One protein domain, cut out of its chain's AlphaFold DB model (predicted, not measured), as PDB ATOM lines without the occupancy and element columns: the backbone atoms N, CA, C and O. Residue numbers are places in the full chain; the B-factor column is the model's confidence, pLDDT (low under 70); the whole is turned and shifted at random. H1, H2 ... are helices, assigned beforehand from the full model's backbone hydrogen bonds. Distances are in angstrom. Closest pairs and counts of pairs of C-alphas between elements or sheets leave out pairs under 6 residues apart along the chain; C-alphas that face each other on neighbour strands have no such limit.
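AT A GLANCE: This is residues 15 to 137 of the 201 residues of an uncharacterized protein of Methylobacterium sp. 17Sr1-39 (UniProt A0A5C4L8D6). A long helical hairpin, H6 and H7, has a head of four short helices, H1 to H4, at the end where H6 passes into H7. H5 runs out from the head beyond H4, and the chain then folds back to the start of H6, leaving an open gap between H5 and the hairpin; the small H8 makes a corner at the hairpin's far end. The printed part has 123 residues with eight named helices, H1 to H8 in order along the chain, and no named strand; the class is all helix. The whole is loose, with a radius of gyration of the C-alphas of 17.2 A, and only just flat, spanning 53 by 34 by 18 A.

HOW THE PARTS SIT: H1, residues 21 to 29, and H2, residues 34 to 40, form a helical hairpin, two helices that run opposite ways, here at a steep tilt of 42 degrees; their closest C-alphas, of Ile 24 and Val 37, are 6.7 A apart. H2 touches H3, residues 45 to 54, at a steep tilt of 59 degrees, the C-alphas of Ala 38 and Arg 45 being closest at 5.1 A. H1 and H3 are close but not clearly touching, with the C-alphas of Glu 25 and Trp 52 closest at 7.4 A. H4, residues 58 to 65, touches H1 about perpendicular, at 84 degrees, closest at the C-alphas of Ala 26 and Tyr 64, 5.1 A; H3 and H4 are apart. H5, residues 68 to 79, touches no helix but is near H4 and near H6, residues 85 to 106. H6 only just touches H1, with 3 pairs of C-alphas within 8 A and with its residues 102 to 106 alone; the closest C-alphas, of Ala 27 and Ile 102, are 6.3 A apart. H6 also only just touches H2, with 3 pairs and with Thr 106 alone, whose C-alpha is 5.9 A from that of Val 37. H6 and H7, residues 109 to 129, form a helical hairpin at a shallow tilt of 19 degrees, closest at the C-alphas of Leu 100 and Val 112, 5.7 A. H7 and H8, residues 132 to 136, touch only at the corner, and only just, with 3 pairs; the C-alphas of Gly 127 and Ile 133 are closest at 5.3 A. The helix packing is mostly crossed. In H1 to H8 every O i to N i+4 pair is within hydrogen-bond range.

IN THESE COORDINATES: H1 begins at C-alpha 21, (-41.707, 46.814, -59.289). H3 is 14.3 A long from first to last C-alpha, and H5 17.0 A. H6 measures 31.6 A and begins at C-alpha 85, (-50.098, 39.252, -24.075). H7 measures 30.3 A, and H8 ends at C-alpha 136, (-41.008, 56.512, -14.181).

THE WHOLE: The two C-alphas farthest apart, of Ala 17 and Asn 137, are 55.5 A apart. The printed part has no cut, and the seven links between its helices are tight. Residues 79 to 84, of which 79 belongs to H5, stand free. The mean pLDDT of the printed part is 82.6, and residues 65 to 83 and 133 to 137 are under 70.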
ATOM      1  N   VAL A  15     -46.567  49.465 -64.303       91.31
ATOM      2  CA  VAL A  15     -45.959  48.987 -63.050       91.31
ATOM      3  C   VAL A  15     -45.266  47.633 -63.233       91.31
ATOM      4  O   VAL A  15     -44.208  47.412 -62.653       91.31
ATOM      5  N   CYS A  16     -45.789  46.745 -64.087       91.19
ATOM      6  CA  CYS A  16     -45.107  45.485 -64.416       91.19
ATOM      7  C   CYS A  16     -43.757  45.707 -65.100       91.19
ATOM      8  O   CYS A  16     -42.842  44.917 -64.897       91.19
ATOM      9  N   ALA A  17     -43.661  46.746 -65.929       89.94
ATOM     10  CA  ALA A  17     -42.441  47.104 -66.643       89.94
ATOM     11  C   ALA A  17     -41.495  47.989 -65.813       89.94
ATOM     12  O   ALA A  17     -40.412  48.324 -66.286       89.94
ATOM     13  N   HIS A  18     -41.893  48.392 -64.602       91.06
ATOM     14  CA  HIS A  18     -41.100  49.289 -63.774       91.06
ATOM     15  C   HIS A  18     -39.895  48.547 -63.164       91.06
ATOM     16  O   HIS A  18     -40.089  47.478 -62.577       91.06
ATOM     17  N   PRO A  19     -38.669  49.104 -63.223       91.56
ATOM     18  CA  PRO A  19     -37.474  48.451 -62.675       91.56
ATOM     19  C   PRO A  19     -37.590  48.195 -61.165       91.56
ATOM     20  O   PRO A  19     -37.163  47.160 -60.667       91.56
ATOM     21  N   GLU A  20     -38.253  49.093 -60.436       91.81
ATOM     22  CA  GLU A  20     -38.491  48.962 -58.992       91.81
ATOM     23  C   GLU A  20     -39.854  48.340 -58.645       91.81
ATOM     24  O   GLU A  20     -40.417  48.625 -57.585       91.81
ATOM     25  N   ARG A  21     -40.414  47.489 -59.517       92.00
ATOM     26  CA  ARG A  21     -41.707  46.814 -59.289       92.00
ATOM     27  C   ARG A  21     -41.815  46.210 -57.885       92.00
ATOM     28  O   ARG A  21     -42.822  46.417 -57.211       92.00
ATOM     29  N   GLY A  22     -40.776  45.505 -57.433       88.88
ATOM     30  CA  GLY A  22     -40.763  44.875 -56.110       88.88
ATOM     31  C   GLY A  22     -40.903  45.882 -54.966       88.88
ATOM     32  O   GLY A  22     -41.641  45.629 -54.022       88.88
ATOM     33  N   ARG A  23     -40.277  47.064 -55.073       89.25
ATOM     34  CA  ARG A  23     -40.393  48.125 -54.057       89.25
ATOM     35  C   ARG A  23     -41.774  48.772 -54.061       89.25
ATOM     36  O   ARG A  23     -42.295  49.074 -52.993       89.25
ATOM     37  N   ILE A  24     -42.377  48.949 -55.236       91.94
ATOM     38  CA  ILE A  24     -43.747  49.464 -55.378       91.94
ATOM     39  C   ILE A  24     -44.747  48.501 -54.723       91.94
ATOM     40  O   ILE A  24     -45.600  48.919 -53.937       91.94
ATOM     41  N   GLU A  25     -44.637  47.205 -55.028       92.69
ATOM     42  CA  GLU A  25     -45.506  46.170 -54.463       92.69
ATOM     43  C   GLU A  25     -45.288  46.015 -52.952       92.69
ATOM     44  O   GLU A  25     -46.268  45.978 -52.208       92.69
ATOM     45  N   ALA A  26     -44.036  46.029 -52.482       88.75
ATOM     46  CA  ALA A  26     -43.702  45.984 -51.058       88.75
ATOM     47  C   ALA A  26     -44.246  47.198 -50.292       88.75
ATOM     48  O   ALA A  26     -44.884  47.041 -49.251       88.75
ATOM     49  N   ALA A  27     -44.078  48.409 -50.834       88.44
ATOM     50  CA  ALA A  27     -44.631  49.626 -50.246       88.44
ATOM     51  C   ALA A  27     -46.157  49.547 -50.115       88.44
ATOM     52  O   ALA A  27     -46.734  49.898 -49.082       88.44
ATOM     53  N   LYS A  28     -46.825  49.034 -51.153       91.06
ATOM     54  CA  LYS A  28     -48.276  48.860 -51.138       91.06
ATOM     55  C   LYS A  28     -48.723  47.783 -50.148       91.06
ATOM     56  O   LYS A  28     -49.737  48.007 -49.476       91.06
ATOM     57  N   ALA A  29     -47.989  46.673 -50.047       88.69
ATOM     58  CA  ALA A  29     -48.233  45.588 -49.096       88.69
ATOM     59  C   ALA A  29     -48.090  46.058 -47.643       88.69
ATOM     60  O   ALA A  29     -48.946  45.760 -46.816       88.69
ATOM     61  N   ALA A  30     -47.084  46.890 -47.364       82.69
ATOM     62  CA  ALA A  30     -46.874  47.540 -46.071       82.69
ATOM     63  C   ALA A  30     -47.963  48.563 -45.707       82.69
ATOM     64  O   ALA A  30     -48.000  49.081 -44.594       82.69
ATOM     65  N   GLY A  31     -48.863  48.856 -46.644       85.44
ATOM     66  CA  GLY A  31     -50.046  49.663 -46.418       85.44
ATOM     67  C   GLY A  31     -50.025  51.007 -47.129       85.44
ATOM     68  O   GLY A  31     -51.112  51.532 -47.340       85.44
ATOM     69  N   ALA A  32     -48.882  51.531 -47.580       88.38
ATOM     70  CA  ALA A  32     -48.778  52.885 -48.140       88.38
ATOM     71  C   ALA A  32     -49.896  53.223 -49.153       88.38
ATOM     72  O   ALA A  32     -50.359  52.366 -49.929       88.38
ATOM     73  N   GLY A  33     -50.380  54.466 -49.109       89.06
ATOM     74  CA  GLY A  33     -51.459  54.947 -49.961       89.06
ATOM     75  C   GLY A  33     -51.102  54.891 -51.449       89.06
ATOM     76  O   GLY A  33     -49.969  55.147 -51.844       89.06
ATOM     77  N   PHE A  34     -52.089  54.597 -52.304       91.75
ATOM     78  CA  PHE A  34     -51.877  54.532 -53.758       91.75
ATOM     79  C   PHE A  34     -51.328  55.837 -54.341       91.75
ATOM     80  O   PHE A  34     -50.510  55.787 -55.250       91.75
ATOM     81  N   SER A  35     -51.772  56.989 -53.833       92.31
ATOM     82  CA  SER A  35     -51.310  58.297 -54.308       92.31
ATOM     83  C   SER A  35     -49.848  58.558 -53.933       92.31
ATOM     84  O   SER A  35     -49.071  58.910 -54.809       92.31
ATOM     85  N   ALA A  36     -49.464  58.303 -52.679       90.88
ATOM     86  CA  ALA A  36     -48.095  58.508 -52.203       90.88
ATOM     87  C   ALA A  36     -47.094  57.593 -52.928       90.88
ATOM     88  O   ALA A  36     -46.046  58.031 -53.395       90.88
ATOM     89  N   VAL A  37     -47.454  56.316 -53.113       93.12
ATOM     90  CA  VAL A  37     -46.631  55.367 -53.879       93.12
ATOM     91  C   VAL A  37     -46.537  55.785 -55.351       93.12
ATOM     92  O   VAL A  37     -45.460  55.725 -55.938       93.12
ATOM     93  N   ALA A  38     -47.642  56.224 -55.957       94.00
ATOM     94  CA  ALA A  38     -47.646  56.683 -57.344       94.00
ATOM     95  C   ALA A  38     -46.720  57.888 -57.559       94.00
ATOM     96  O   ALA A  38     -45.925  57.887 -58.496       94.00
ATOM     97  N   GLU A  39     -46.784  58.866 -56.658       93.75
ATOM     98  CA  GLU A  39     -45.940  60.058 -56.679       93.75
ATOM     99  C   GLU A  39     -44.458  59.711 -56.497       93.75
ATOM    100  O   GLU A  39     -43.642  60.078 -57.340       93.75
ATOM    101  N   LYS A  40     -44.114  58.920 -55.471       91.69
ATOM    102  CA  LYS A  40     -42.722  58.534 -55.189       91.69
ATOM    103  C   LYS A  40     -42.043  57.817 -56.354       91.69
ATOM    104  O   LYS A  40     -40.868  58.053 -56.614       91.69
ATOM    105  N   PHE A  41     -42.755  56.907 -57.013       92.12
ATOM    106  CA  PHE A  41     -42.188  56.074 -58.074       92.12
ATOM    107  C   PHE A  41     -42.521  56.586 -59.485       92.12
ATOM    108  O   PHE A  41     -42.216  55.912 -60.464       92.12
ATOM    109  N   GLY A  42     -43.158  57.756 -59.616       91.38
ATOM    110  CA  GLY A  42     -43.486  58.350 -60.917       91.38
ATOM    111  C   GLY A  42     -44.414  57.490 -61.788       91.38
ATOM    112  O   GLY A  42     -44.303  57.498 -63.016       91.38
ATOM    113  N   VAL A  43     -45.322  56.724 -61.176       93.12
ATOM    114  CA  VAL A  43     -46.284  55.860 -61.885       93.12
ATOM    115  C   VAL A  43     -47.696  56.430 -61.816       93.12
ATOM    116  O   VAL A  43     -48.050  57.134 -60.877       93.12
ATOM    117  N   ASP A  44     -48.551  56.108 -62.791       93.44
ATOM    118  CA  ASP A  44     -49.954  56.523 -62.719       93.44
ATOM    119  C   ASP A  44     -50.690  55.804 -61.574       93.44
ATOM    120  O   ASP A  44     -50.659  54.574 -61.449       93.44
ATOM    121  N   ARG A  45     -51.418  56.572 -60.755       93.81
ATOM    122  CA  ARG A  45     -52.168  56.053 -59.601       93.81
ATOM    123  C   ARG A  45     -53.183  54.980 -60.000       93.81
ATOM    124  O   ARG A  45     -53.328  53.983 -59.296       93.81
ATOM    125  N   PHE A  46     -53.903  55.159 -61.107       93.06
ATOM    126  CA  PHE A  46     -54.910  54.189 -61.547       93.06
ATOM    127  C   PHE A  46     -54.276  52.955 -62.199       93.06
ATOM    128  O   PHE A  46     -54.825  51.854 -62.096       93.06
ATOM    129  N   ALA A  47     -53.121  53.104 -62.848       91.88
ATOM    130  CA  ALA A  47     -52.298  51.987 -63.291       91.88
ATOM    131  C   ALA A  47     -51.828  51.149 -62.097       91.88
ATOM    132  O   ALA A  47     -51.975  49.930 -62.137       91.88
ATOM    133  N   LEU A  48     -51.378  51.787 -61.011       94.38
ATOM    134  CA  LEU A  48     -50.997  51.100 -59.776       94.38
ATOM    135  C   LEU A  48     -52.172  50.356 -59.130       94.38
ATOM    136  O   LEU A  48     -52.019  49.199 -58.742       94.38
ATOM    137  N   THR A  49     -53.358  50.964 -59.062       93.81
ATOM    138  CA  THR A  49     -54.553  50.287 -58.534       93.81
ATOM    139  C   THR A  49     -54.910  49.043 -59.348       93.81
ATOM    140  O   THR A  49     -55.143  47.976 -58.783       93.81
ATOM    141  N   ARG A  50     -54.926  49.148 -60.683       92.94
ATOM    142  CA  ARG A  50     -55.211  48.000 -61.562       92.94
ATOM    143  C   ARG A  50     -54.137  46.923 -61.451       92.94
ATOM    144  O   ARG A  50     -54.475  45.747 -61.393       92.94
ATOM    145  N   HIS A  51     -52.870  47.321 -61.373       93.81
ATOM    146  CA  HIS A  51     -51.748  46.409 -61.160       93.81
ATOM    147  C   HIS A  51     -51.909  45.614 -59.863       93.81
ATOM    148  O   HIS A  51     -51.887  44.388 -59.884       93.81
ATOM    149  N   TRP A  52     -52.148  46.301 -58.745       94.38
ATOM    150  CA  TRP A  52     -52.299  45.669 -57.434       94.38
ATOM    151  C   TRP A  52     -53.463  44.673 -57.370       94.38
ATOM    152  O   TRP A  52     -53.374  43.634 -56.712       94.38
ATOM    153  N   ASN A  53     -54.563  44.983 -58.053       91.69
ATOM    154  CA  ASN A  53     -55.757  44.146 -58.028       91.69
ATOM    155  C   ASN A  53     -55.667  42.964 -58.994       91.69
ATOM    156  O   ASN A  53     -56.106  41.875 -58.641       91.69
ATOM    157  N   ASN A  54     -55.080  43.163 -60.176       90.56
ATOM    158  CA  ASN A  54     -55.158  42.179 -61.253       90.56
ATOM    159  C   ASN A  54     -53.877  41.356 -61.420       90.56
ATOM    160  O   ASN A  54     -53.941  40.256 -61.955       90.56
ATOM    161  N   HIS A  55     -52.710  41.895 -61.049       89.69
ATOM    162  CA  HIS A  55     -51.410  41.292 -61.381       89.69
ATOM    163  C   HIS A  55     -50.619  40.817 -60.161       89.69
ATOM    164  O   HIS A  55     -49.677  40.041 -60.310       89.69
ATOM    165  N   VAL A  56     -50.974  41.270 -58.957       89.81
ATOM    166  CA  VAL A  56     -50.330  40.817 -57.720       89.81
ATOM    167  C   VAL A  56     -51.188  39.716 -57.101       89.81
ATOM    168  O   VAL A  56     -52.299  39.989 -56.632       89.81
ATOM    169  N   SER A  57     -50.681  38.477 -57.111       87.69
ATOM    170  CA  SER A  57     -51.376  37.326 -56.520       87.69
ATOM    171  C   SER A  57     -51.521  37.478 -55.006       87.69
ATOM    172  O   SER A  57     -50.811  38.259 -54.366       87.69
ATOM    173  N   ALA A  58     -52.451  36.728 -54.415       83.88
ATOM    174  CA  ALA A  58     -52.617  36.711 -52.966       83.88
ATOM    175  C   ALA A  58     -51.338  36.235 -52.254       83.88
ATOM    176  O   ALA A  58     -50.949  36.853 -51.263       83.88
ATOM    177  N   GLU A  59     -50.635  35.225 -52.791       80.50
ATOM    178  CA  GLU A  59     -49.378  34.764 -52.186       80.50
ATOM    179  C   GLU A  59     -48.299  35.849 -52.237       80.50
ATOM    180  O   GLU A  59     -47.633  36.105 -51.234       80.50
ATOM    181  N   ALA A  60     -48.171  36.557 -53.366       82.00
ATOM    182  CA  ALA A  60     -47.220  37.658 -53.490       82.00
ATOM    183  C   ALA A  60     -47.519  38.775 -52.476       82.00
ATOM    184  O   ALA A  60     -46.608  39.258 -51.807       82.00
ATOM    185  N   LYS A  61     -48.797  39.138 -52.284       85.56
ATOM    186  CA  LYS A  61     -49.207  40.132 -51.271       85.56
ATOM    187  C   LYS A  61     -48.773  39.723 -49.867       85.56
ATOM    188  O   LYS A  61     -48.284  40.567 -49.121       85.56
ATOM    189  N   THR A  62     -48.928  38.446 -49.516       77.06
ATOM    190  CA  THR A  62     -48.491  37.938 -48.209       77.06
ATOM    191  C   THR A  62     -46.972  37.926 -48.070       77.06
ATOM    192  O   THR A  62     -46.466  38.399 -47.057       77.06
ATOM    193  N   ALA A  63     -46.243  37.494 -49.101       78.56
ATOM    194  CA  ALA A  63     -44.782  37.438 -49.088       78.56
ATOM    195  C   ALA A  63     -44.132  38.819 -48.900       78.56
ATOM    196  O   ALA A  63     -43.088  38.932 -48.262       78.56
ATOM    197  N   TYR A  64     -44.758  39.878 -49.423       77.94
ATOM    198  CA  TYR A  64     -44.299  41.250 -49.200       77.94
ATOM    199  C   TYR A  64     -44.619  41.792 -47.803       77.94
ATOM    200  O   TYR A  64     -43.899  42.662 -47.318       77.94
ATOM    201  N   LEU A  65     -45.704  41.334 -47.170       69.31
ATOM    202  CA  LEU A  65     -46.129  41.827 -45.856       69.31
ATOM    203  C   LEU A  65     -45.243  41.286 -44.733       69.31
ATOM    204  O   LEU A  65     -44.942  41.988 -43.772       69.31
ATOM    205  N   ALA A  66     -44.846  40.029 -44.847       61.06
ATOM    206  CA  ALA A  66     -43.979  39.394 -43.887       61.06
ATOM    207  C   ALA A  66     -43.074  38.445 -44.661       61.06
ATOM    208  O   ALA A  66     -43.543  37.619 -45.443       61.06
ATOM    209  N   GLY A  67     -41.762  38.596 -44.464       56.53
ATOM    210  CA  GLY A  67     -40.802  37.676 -45.056       56.53
ATOM    211  C   GLY A  67     -41.189  36.227 -44.720       56.53
ATOM    212  O   GLY A  67     -41.815  35.999 -43.678       56.53
ATOM    213  N   PRO A  68     -40.827  35.238 -45.557       50.62
ATOM    214  CA  PRO A  68     -41.269  33.848 -45.396       50.62
ATOM    215  C   PRO A  68     -41.073  33.303 -43.972       50.62
ATOM    216  O   PRO A  68     -41.944  32.624 -43.434       50.62
ATOM    217  N   ALA A  69     -39.970  33.690 -43.324       53.75
ATOM    218  CA  ALA A  69     -39.644  33.316 -41.952       53.75
ATOM    219  C   ALA A  69     -40.585  33.929 -40.898       53.75
ATOM    220  O   ALA A  69     -40.888  33.292 -39.895       53.75
ATOM    221  N   THR A  70     -41.071  35.154 -41.105       58.19
ATOM    222  CA  THR A  70     -41.917  35.866 -40.138       58.19
ATOM    223  C   THR A  70     -43.353  35.350 -40.168       58.19
ATOM    224  O   THR A  70     -43.944  35.189 -39.109       58.19
ATOM    225  N   ILE A  71     -43.913  35.029 -41.342       56.72
ATOM    226  CA  ILE A  71     -45.259  34.425 -41.417       56.72
ATOM    227  C   ILE A  71     -45.261  33.035 -40.795       56.72
ATOM    228  O   ILE A  71     -46.179  32.706 -40.048       56.72
ATOM    229  N   GLN A  72     -44.233  32.239 -41.082       57.25
ATOM    230  CA  GLN A  72     -44.120  30.892 -40.547       57.25
ATOM    231  C   GLN A  72     -43.943  30.913 -39.022       57.25
ATOM    232  O   GLN A  72     -44.721  30.276 -38.322       57.25
ATOM    233  N   ALA A  73     -43.046  31.754 -38.497       61.72
ATOM    234  CA  ALA A  73     -42.851  31.903 -37.056       61.72
ATOM    235  C   ALA A  73     -44.087  32.464 -36.327       61.72
ATOM    236  O   ALA A  73     -44.368  32.076 -35.196       61.72
ATOM    237  N   LEU A  74     -44.846  33.374 -36.954       62.59
ATOM    238  CA  LEU A  74     -46.100  33.882 -36.387       62.59
ATOM    239  C   LEU A  74     -47.203  32.821 -36.381       62.59
ATOM    240  O   LEU A  74     -48.003  32.795 -35.452       62.59
ATOM    241  N   ARG A  75     -47.248  31.949 -37.395       57.97
ATOM    242  CA  ARG A  75     -48.180  30.814 -37.441       57.97
ATOM    243  C   ARG A  75     -47.821  29.752 -36.411       57.97
ATOM    244  O   ARG A  75     -48.707  29.302 -35.701       57.97
ATOM    245  N   GLU A  76     -46.546  29.399 -36.300       64.31
ATOM    246  CA  GLU A  76     -46.051  28.428 -35.317       64.31
ATOM    247  C   GLU A  76     -46.335  28.899 -33.883       64.31
ATOM    248  O   GLU A  76     -46.921  28.156 -33.102       64.31
ATOM    249  N   ARG A  77     -46.078  30.177 -33.575       59.22
ATOM    250  CA  ARG A  77     -46.392  30.771 -32.261       59.22
ATOM    251  C   ARG A  77     -47.878  30.990 -31.989       59.22
ATOM    252  O   ARG A  77     -48.251  31.177 -30.843       59.22
ATOM    253  N   ALA A  78     -48.722  31.050 -33.017       58.06
ATOM    254  CA  ALA A  78     -50.171  31.118 -32.832       58.06
ATOM    255  C   ALA A  78     -50.784  29.733 -32.568       58.06
ATOM    256  O   ALA A  78     -51.865  29.654 -32.001       58.06
ATOM    257  N   ILE A  79     -50.106  28.660 -32.995       57.84
ATOM    258  CA  ILE A  79     -50.484  27.269 -32.706       57.84
ATOM    259  C   ILE A  79     -50.052  26.888 -31.280       57.84
ATOM    260  O   ILE A  79     -50.756  26.147 -30.601       57.84
ATOM    261  N   GLU A  80     -48.933  27.433 -30.802       59.09
ATOM    262  CA  GLU A  80     -48.544  27.418 -29.388       59.09
ATOM    263  C   GLU A  80     -49.323  28.503 -28.621       59.09
ATOM    264  O   GLU A  80     -48.791  29.576 -28.355       59.09
ATOM    265  N   GLU A  81     -50.596  28.260 -28.282       52.44
ATOM    266  CA  GLU A  81     -51.454  29.158 -27.474       52.44
ATOM    267  C   GLU A  81     -50.961  29.348 -26.011       52.44
ATOM    268  O   GLU A  81     -51.718  29.194 -25.058       52.44
ATOM    269  N   ASP A  82     -49.689  29.700 -25.816       55.62
ATOM    270  CA  ASP A  82     -49.082  30.093 -24.533       55.62
ATOM    271  C   ASP A  82     -48.232  31.376 -24.670       55.62
ATOM    272  O   ASP A  82     -47.381  31.704 -23.842       55.62
ATOM    273  N   ALA A  83     -48.438  32.142 -25.746       60.81
ATOM    274  CA  ALA A  83     -47.785  33.434 -25.906       60.81
ATOM    275  C   ALA A  83     -48.398  34.463 -24.940       60.81
ATOM    276  O   ALA A  83     -49.595  34.762 -24.976       60.81
ATOM    277  N   SER A  84     -47.556  35.062 -24.095       78.88
ATOM    278  CA  SER A  84     -47.961  36.156 -23.213       78.88
ATOM    279  C   SER A  84     -48.559  37.309 -24.027       78.88
ATOM    280  O   SER A  84     -48.062  37.651 -25.102       78.88
ATOM    281  N   THR A  85     -49.573  38.000 -23.492       79.75
ATOM    282  CA  THR A  85     -50.098  39.252 -24.075       79.75
ATOM    283  C   THR A  85     -48.978  40.251 -24.390       79.75
ATOM    284  O   THR A  85     -49.041  40.970 -25.388       79.75
ATOM    285  N   LEU A  86     -47.908  40.253 -23.587       81.06
ATOM    286  CA  LEU A  86     -46.724  41.073 -23.826       81.06
ATOM    287  C   LEU A  86     -46.019  40.735 -25.149       81.06
ATOM    288  O   LEU A  86     -45.540  41.636 -25.839       81.06
ATOM    289  N   ASP A  87     -45.956  39.461 -25.522       81.56
ATOM    290  CA  ASP A  87     -45.299  39.019 -26.752       81.56
ATOM    291  C   ASP A  87     -46.119  39.386 -27.986       81.56
ATOM    292  O   ASP A  87     -45.555  39.875 -28.969       81.56
ATOM    293  N   TYR A  88     -47.449  39.303 -27.903       81.88
ATOM    294  CA  TYR A  88     -48.330  39.849 -28.937       81.88
ATOM    295  C   TYR A  88     -48.141  41.360 -29.112       81.88
ATOM    296  O   TYR A  88     -48.003  41.835 -30.240       81.88
ATOM    297  N   LEU A  89     -48.057  42.121 -28.016       85.44
ATOM    298  CA  LEU A  89     -47.798  43.563 -28.079       85.44
ATOM    299  C   LEU A  89     -46.419  43.877 -28.686       85.44
ATOM    300  O   LEU A  89     -46.288  44.812 -29.479       85.44
ATOM    301  N   ARG A  90     -45.383  43.083 -28.383       82.75
ATOM    302  CA  ARG A  90     -44.036  43.225 -28.976       82.75
ATOM    303  C   ARG A  90     -44.023  42.944 -30.477       82.75
ATOM    304  O   ARG A  90     -43.342  43.661 -31.221       82.75
ATOM    305  N   ILE A  91     -44.764  41.930 -30.921       83.19
ATOM    306  CA  ILE A  91     -44.955  41.621 -32.343       83.19
ATOM    307  C   ILE A  91     -45.661  42.794 -33.022       83.19
ATOM    308  O   ILE A  91     -45.127  43.348 -33.982       83.19
ATOM    309  N   LEU A  92     -46.795  43.234 -32.470       85.12
ATOM    310  CA  LEU A  92     -47.584  44.337 -33.013       85.12
ATOM    311  C   LEU A  92     -46.751  45.619 -33.136       85.12
ATOM    312  O   LEU A  92     -46.749  46.249 -34.192       85.12
ATOM    313  N   ARG A  93     -45.978  45.964 -32.100       87.81
ATOM    314  CA  ARG A  93     -45.033  47.090 -32.129       87.81
ATOM    315  C   ARG A  93     -44.060  46.970 -33.299       87.81
ATOM    316  O   ARG A  93     -43.892  47.925 -34.047       87.81
ATOM    317  N   SER A  94     -43.421  45.812 -33.458       84.25
ATOM    318  CA  SER A  94     -42.419  45.591 -34.511       84.25
ATOM    319  C   SER A  94     -43.033  45.731 -35.906       84.25
ATOM    320  O   SER A  94     -42.468  46.402 -36.769       84.25
ATOM    321  N   THR A  95     -44.227  45.170 -36.112       84.94
ATOM    322  CA  THR A  95     -44.966  45.285 -37.373       84.94
ATOM    323  C   THR A  95     -45.361  46.731 -37.674       84.94
ATOM    324  O   THR A  95     -45.101  47.217 -38.775       84.94
ATOM    325  N   LEU A  96     -45.946  47.441 -36.706       87.38
ATOM    326  CA  LEU A  96     -46.384  48.827 -36.889       87.38
ATOM    327  C   LEU A  96     -45.208  49.776 -37.145       87.38
ATOM    328  O   LEU A  96     -45.311  50.648 -38.004       87.38
ATOM    329  N   VAL A  97     -44.076  49.585 -36.459       88.81
ATOM    330  CA  VAL A  97     -42.850  50.364 -36.702       88.81
ATOM    331  C   VAL A  97     -42.318  50.118 -38.115       88.81
ATOM    332  O   VAL A  97     -41.976  51.074 -38.807       88.81
ATOM    333  N   GLY A  98     -42.306  48.868 -38.590       86.25
ATOM    334  CA  GLY A  98     -41.914  48.562 -39.969       86.25
ATOM    335  C   GLY A  98     -42.799  49.273 -41.002       86.25
ATOM    336  O   GLY A  98     -42.299  49.890 -41.941       86.25
ATOM    337  N   GLN A  99     -44.119  49.262 -40.794       86.19
ATOM    338  CA  GLN A  99     -45.063  49.978 -41.659       86.19
ATOM    339  C   GLN A  99     -44.883  51.497 -41.595       86.19
ATOM    340  O   GLN A  99     -44.987  52.168 -42.625       86.19
ATOM    341  N   LEU A 100     -44.596  52.041 -40.408       88.62
ATOM    342  CA  LEU A 100     -44.348  53.465 -40.197       88.62
ATOM    343  C   LEU A 100     -43.146  53.943 -41.019       88.62
ATOM    344  O   LEU A 100     -43.262  54.945 -41.721       88.62
ATOM    345  N   VAL A 101     -42.033  53.202 -40.987       89.50
ATOM    346  CA  VAL A 101     -40.827  53.519 -41.773       89.50
ATOM    347  C   VAL A 101     -41.143  53.532 -43.267       89.50
ATOM    348  O   VAL A 101     -40.826  54.498 -43.953       89.50
ATOM    349  N   ILE A 102     -41.851  52.521 -43.772       86.50
ATOM    350  CA  ILE A 102     -42.196  52.441 -45.200       86.50
ATOM    351  C   ILE A 102     -43.152  53.573 -45.615       86.50
ATOM    352  O   ILE A 102     -43.007  54.156 -46.694       86.50
ATOM    353  N   CYS A 103     -44.122  53.926 -44.767       87.62
ATOM    354  CA  CYS A 103     -45.012  55.063 -45.016       87.62
ATOM    355  C   CYS A 103     -44.243  56.396 -45.011       87.62
ATOM    356  O   CYS A 103     -44.492  57.245 -45.865       87.62
ATOM    357  N   ALA A 104     -43.269  56.554 -44.111       89.12
ATOM    358  CA  ALA A 104     -42.408  57.733 -44.057       89.12
ATOM    359  C   ALA A 104     -41.535  57.844 -45.310       89.12
ATOM    360  O   ALA A 104     -41.508  58.890 -45.955       89.12
ATOM    361  N   GLU A 105     -40.911  56.745 -45.728       89.44
ATOM    362  CA  GLU A 105     -40.134  56.705 -46.962       89.44
ATOM    363  C   GLU A 105     -40.984  57.001 -48.201       89.44
ATOM    364  O   GLU A 105     -40.459  57.506 -49.190       89.44
ATOM    365  N   THR A 106     -42.264  56.619 -48.204       87.19
ATOM    366  CA  THR A 106     -43.186  56.857 -49.329       87.19
ATOM    367  C   THR A 106     -43.809  58.249 -49.340       87.19
ATOM    368  O   THR A 106     -44.470  58.583 -50.317       87.19
ATOM    369  N   GLY A 107     -43.576  59.064 -48.309       85.06
ATOM    370  CA  GLY A 107     -44.147  60.406 -48.202       85.06
ATOM    371  C   GLY A 107     -45.629  60.425 -47.813       85.06
ATOM    372  O   GLY A 107     -46.284  61.455 -47.949       85.06
ATOM    373  N   ASP A 108     -46.185  59.315 -47.314       89.56
ATOM    374  CA  ASP A 108     -47.581  59.248 -46.867       89.56
ATOM    375  C   ASP A 108     -47.727  59.847 -45.458       89.56
ATOM    376  O   ASP A 108     -47.868  59.137 -44.461       89.56
ATOM    377  N   ALA A 109     -47.668  61.180 -45.368       87.50
ATOM    378  CA  ALA A 109     -47.687  61.911 -44.099       87.50
ATOM    379  C   ALA A 109     -48.922  61.589 -43.235       87.50
ATOM    380  O   ALA A 109     -48.818  61.470 -42.013       87.50
ATOM    381  N   GLY A 110     -50.084  61.385 -43.866       88.19
ATOM    382  CA  GLY A 110     -51.317  61.016 -43.169       88.19
ATOM    383  C   GLY A 110     -51.217  59.642 -42.507       88.19
ATOM    384  O   GLY A 110     -51.542  59.494 -41.325       88.19
ATOM    385  N   ARG A 111     -50.710  58.632 -43.228       87.44
ATOM    386  CA  ARG A 111     -50.472  57.314 -42.626       87.44
ATOM    387  C   ARG A 111     -49.361  57.320 -41.595       87.44
ATOM    388  O   ARG A 111     -49.476  56.581 -40.623       87.44
ATOM    389  N   VAL A 112     -48.325  58.134 -41.776       91.38
ATOM    390  CA  VAL A 112     -47.253  58.287 -40.785       91.38
ATOM    391  C   VAL A 112     -47.817  58.789 -39.458       91.38
ATOM    392  O   VAL A 112     -47.559  58.176 -38.426       91.38
ATOM    393  N   ALA A 113     -48.647  59.836 -39.473       91.81
ATOM    394  CA  ALA A 113     -49.279  60.353 -38.259       91.81
ATOM    395  C   ALA A 113     -50.196  59.312 -37.587       91.81
ATOM    396  O   ALA A 113     -50.146  59.110 -36.370       91.81
ATOM    397  N   TYR A 114     -50.999  58.603 -38.388       92.31
ATOM    398  CA  TYR A 114     -51.885  57.551 -37.892       92.31
ATOM    399  C   TYR A 114     -51.111  56.381 -37.261       92.31
ATOM    400  O   TYR A 114     -51.377  56.002 -36.121       92.31
ATOM    401  N   LEU A 115     -50.127  55.828 -37.976       90.56
ATOM    402  CA  LEU A 115     -49.308  54.718 -37.486       90.56
ATOM    403  C   LEU A 115     -48.462  55.138 -36.283       90.56
ATOM    404  O   LEU A 115     -48.352  54.365 -35.339       90.56
ATOM    405  N   GLY A 116     -47.932  56.364 -36.267       92.81
ATOM    406  CA  GLY A 116     -47.206  56.912 -35.121       92.81
ATOM    407  C   GLY A 116     -48.062  56.936 -33.853       92.81
ATOM    408  O   GLY A 116     -47.609  56.499 -32.797       92.81
ATOM    409  N   SER A 117     -49.332  57.335 -33.976       93.94
ATOM    410  CA  SER A 117     -50.287  57.308 -32.859       93.94
ATOM    411  C   SER A 117     -50.535  55.879 -32.359       93.94
ATOM    412  O   SER A 117     -50.519  55.627 -31.157       93.94
ATOM    413  N   LYS A 118     -50.679  54.911 -33.272       93.56
ATOM    414  CA  LYS A 118     -50.880  53.496 -32.911       93.56
ATOM    415  C   LYS A 118     -49.648  52.840 -32.299       93.56
ATOM    416  O   LYS A 118     -49.781  52.054 -31.367       93.56
ATOM    417  N   VAL A 119     -48.450  53.187 -32.764       92.75
ATOM    418  CA  VAL A 119     -47.199  52.751 -32.130       92.75
ATOM    419  C   VAL A 119     -47.120  53.287 -30.700       92.75
ATOM    420  O   VAL A 119     -46.766  52.529 -29.799       92.75
ATOM    421  N   LEU A 120     -47.492  54.552 -30.471       93.62
ATOM    422  CA  LEU A 120     -47.515  55.135 -29.130       93.62
ATOM    423  C   LEU A 120     -48.496  54.405 -28.201       93.62
ATOM    424  O   LEU A 120     -48.116  54.077 -27.081       93.62
ATOM    425  N   GLU A 121     -49.712  54.098 -28.663       93.62
ATOM    426  CA  GLU A 121     -50.695  53.308 -27.900       93.62
ATOM    427  C   GLU A 121     -50.116  51.942 -27.486       93.62
ATOM    428  O   GLU A 121     -50.156  51.576 -26.314       93.62
ATOM    429  N   VAL A 122     -49.489  51.211 -28.414       91.25
ATOM    430  CA  VAL A 122     -48.878  49.905 -28.108       91.25
ATOM    431  C   VAL A 122     -47.724  50.036 -27.113       91.25
ATOM    432  O   VAL A 122     -47.591  49.211 -26.211       91.25
ATOM    433  N   LEU A 123     -46.892  51.073 -27.239       90.25
ATOM    434  CA  LEU A 123     -45.815  51.343 -26.284       90.25
ATOM    435  C   LEU A 123     -46.354  51.676 -24.889       90.25
ATOM    436  O   LEU A 123     -45.778  51.230 -23.897       90.25
ATOM    437  N   GLN A 124     -47.464  52.412 -24.802       90.44
ATOM    438  CA  GLN A 124     -48.128  52.701 -23.533       90.44
ATOM    439  C   GLN A 124     -48.658  51.427 -22.876       90.44
ATOM    440  O   GLN A 124     -48.428  51.227 -21.686       90.44
ATOM    441  N   GLU A 125     -49.314  50.542 -23.629       89.88
ATOM    442  CA  GLU A 125     -49.807  49.269 -23.089       89.88
ATOM    443  C   GLU A 125     -48.668  48.349 -22.639       89.88
ATOM    444  O   GLU A 125     -48.735  47.775 -21.551       89.88
ATOM    445  N   ILE A 126     -47.571  48.282 -23.403       87.25
ATOM    446  CA  ILE A 126     -46.358  47.572 -22.975       87.25
ATOM    447  C   ILE A 126     -45.838  48.162 -21.660       87.25
ATOM    448  O   ILE A 126     -45.629  47.418 -20.709       87.25
ATOM    449  N   GLY A 127     -45.683  49.486 -21.573       85.44
ATOM    450  CA  GLY A 127     -45.159  50.155 -20.380       85.44
ATOM    451  C   GLY A 127     -46.069  50.056 -19.148       85.44
ATOM    452  O   GLY A 127     -45.572  50.077 -18.018       85.44
ATOM    453  N   LYS A 128     -47.391  49.924 -19.335       85.31
ATOM    454  CA  LYS A 128     -48.350  49.613 -18.260       85.31
ATOM    455  C   LYS A 128     -48.170  48.176 -17.775       85.31
ATOM    456  O   LYS A 128     -48.070  47.959 -16.570       85.31
ATOM    457  N   LEU A 129     -48.082  47.219 -18.701       82.62
ATOM    458  CA  LEU A 129     -47.967  45.793 -18.393       82.62
ATOM    459  C   LEU A 129     -46.612  45.439 -17.754       82.62
ATOM    460  O   LEU A 129     -46.563  44.635 -16.828       82.62
ATOM    461  N   THR A 130     -45.513  46.064 -18.196       83.06
ATOM    462  CA  THR A 130     -44.174  45.885 -17.598       83.06
ATOM    463  C   THR A 130     -43.972  46.717 -16.327       83.06
ATOM    464  O   THR A 130     -43.009  46.510 -15.580       83.06
ATOM    465  N   GLY A 131     -44.876  47.663 -16.057       76.88
ATOM    466  CA  GLY A 131     -44.791  48.593 -14.934       76.88
ATOM    467  C   GLY A 131     -43.726  49.682 -15.100       76.88
ATOM    468  O   GLY A 131     -43.471  50.412 -14.145       76.88
ATOM    469  N   GLU A 132     -43.110  49.830 -16.275       77.12
ATOM    470  CA  GLU A 132     -42.127  50.885 -16.567       77.12
ATOM    471  C   GLU A 132     -42.719  52.288 -16.389       77.12
ATOM    472  O   GLU A 132     -42.081  53.154 -15.795       77.12
ATOM    473  N   ILE A 133     -43.976  52.499 -16.793       67.31
ATOM    474  CA  ILE A 133     -44.661  53.791 -16.610       67.31
ATOM    475  C   ILE A 133     -44.882  54.087 -15.119       67.31
ATOM    476  O   ILE A 133     -44.712  55.222 -14.676       67.31
ATOM    477  N   ARG A 134     -45.183  53.057 -14.317       60.09
ATOM    478  CA  ARG A 134     -45.339  53.181 -12.859       60.09
ATOM    479  C   ARG A 134     -44.004  53.459 -12.154       60.09
ATOM    480  O   ARG A 134     -43.995  54.104 -11.114       60.09
ATOM    481  N   ARG A 135     -42.883  52.988 -12.715       58.31
ATOM    482  CA  ARG A 135     -41.525  53.248 -12.202       58.31
ATOM    483  C   ARG A 135     -41.025  54.651 -12.550       58.31
ATOM    484  O   ARG A 135     -40.318  55.244 -11.746       58.31
ATOM    485  N   LEU A 136     -41.388  55.169 -13.725       58.91
ATOM    486  CA  LEU A 136     -41.008  56.512 -14.181       58.91
ATOM    487  C   LEU A 136     -41.826  57.621 -13.509       58.91
ATOM    488  O   LEU A 136     -41.334  58.738 -13.378       58.91
ATOM    489  N   ASN A 137     -43.042  57.312 -13.052       49.28
ATOM    490  CA  ASN A 137     -43.874  58.231 -12.289       49.28
ATOM    491  C   ASN A 137     -44.251  57.626 -10.921       49.28
ATOM    492  O   ASN A 137     -45.370  57.134 -10.756       49.28
TER     493      ASN A 137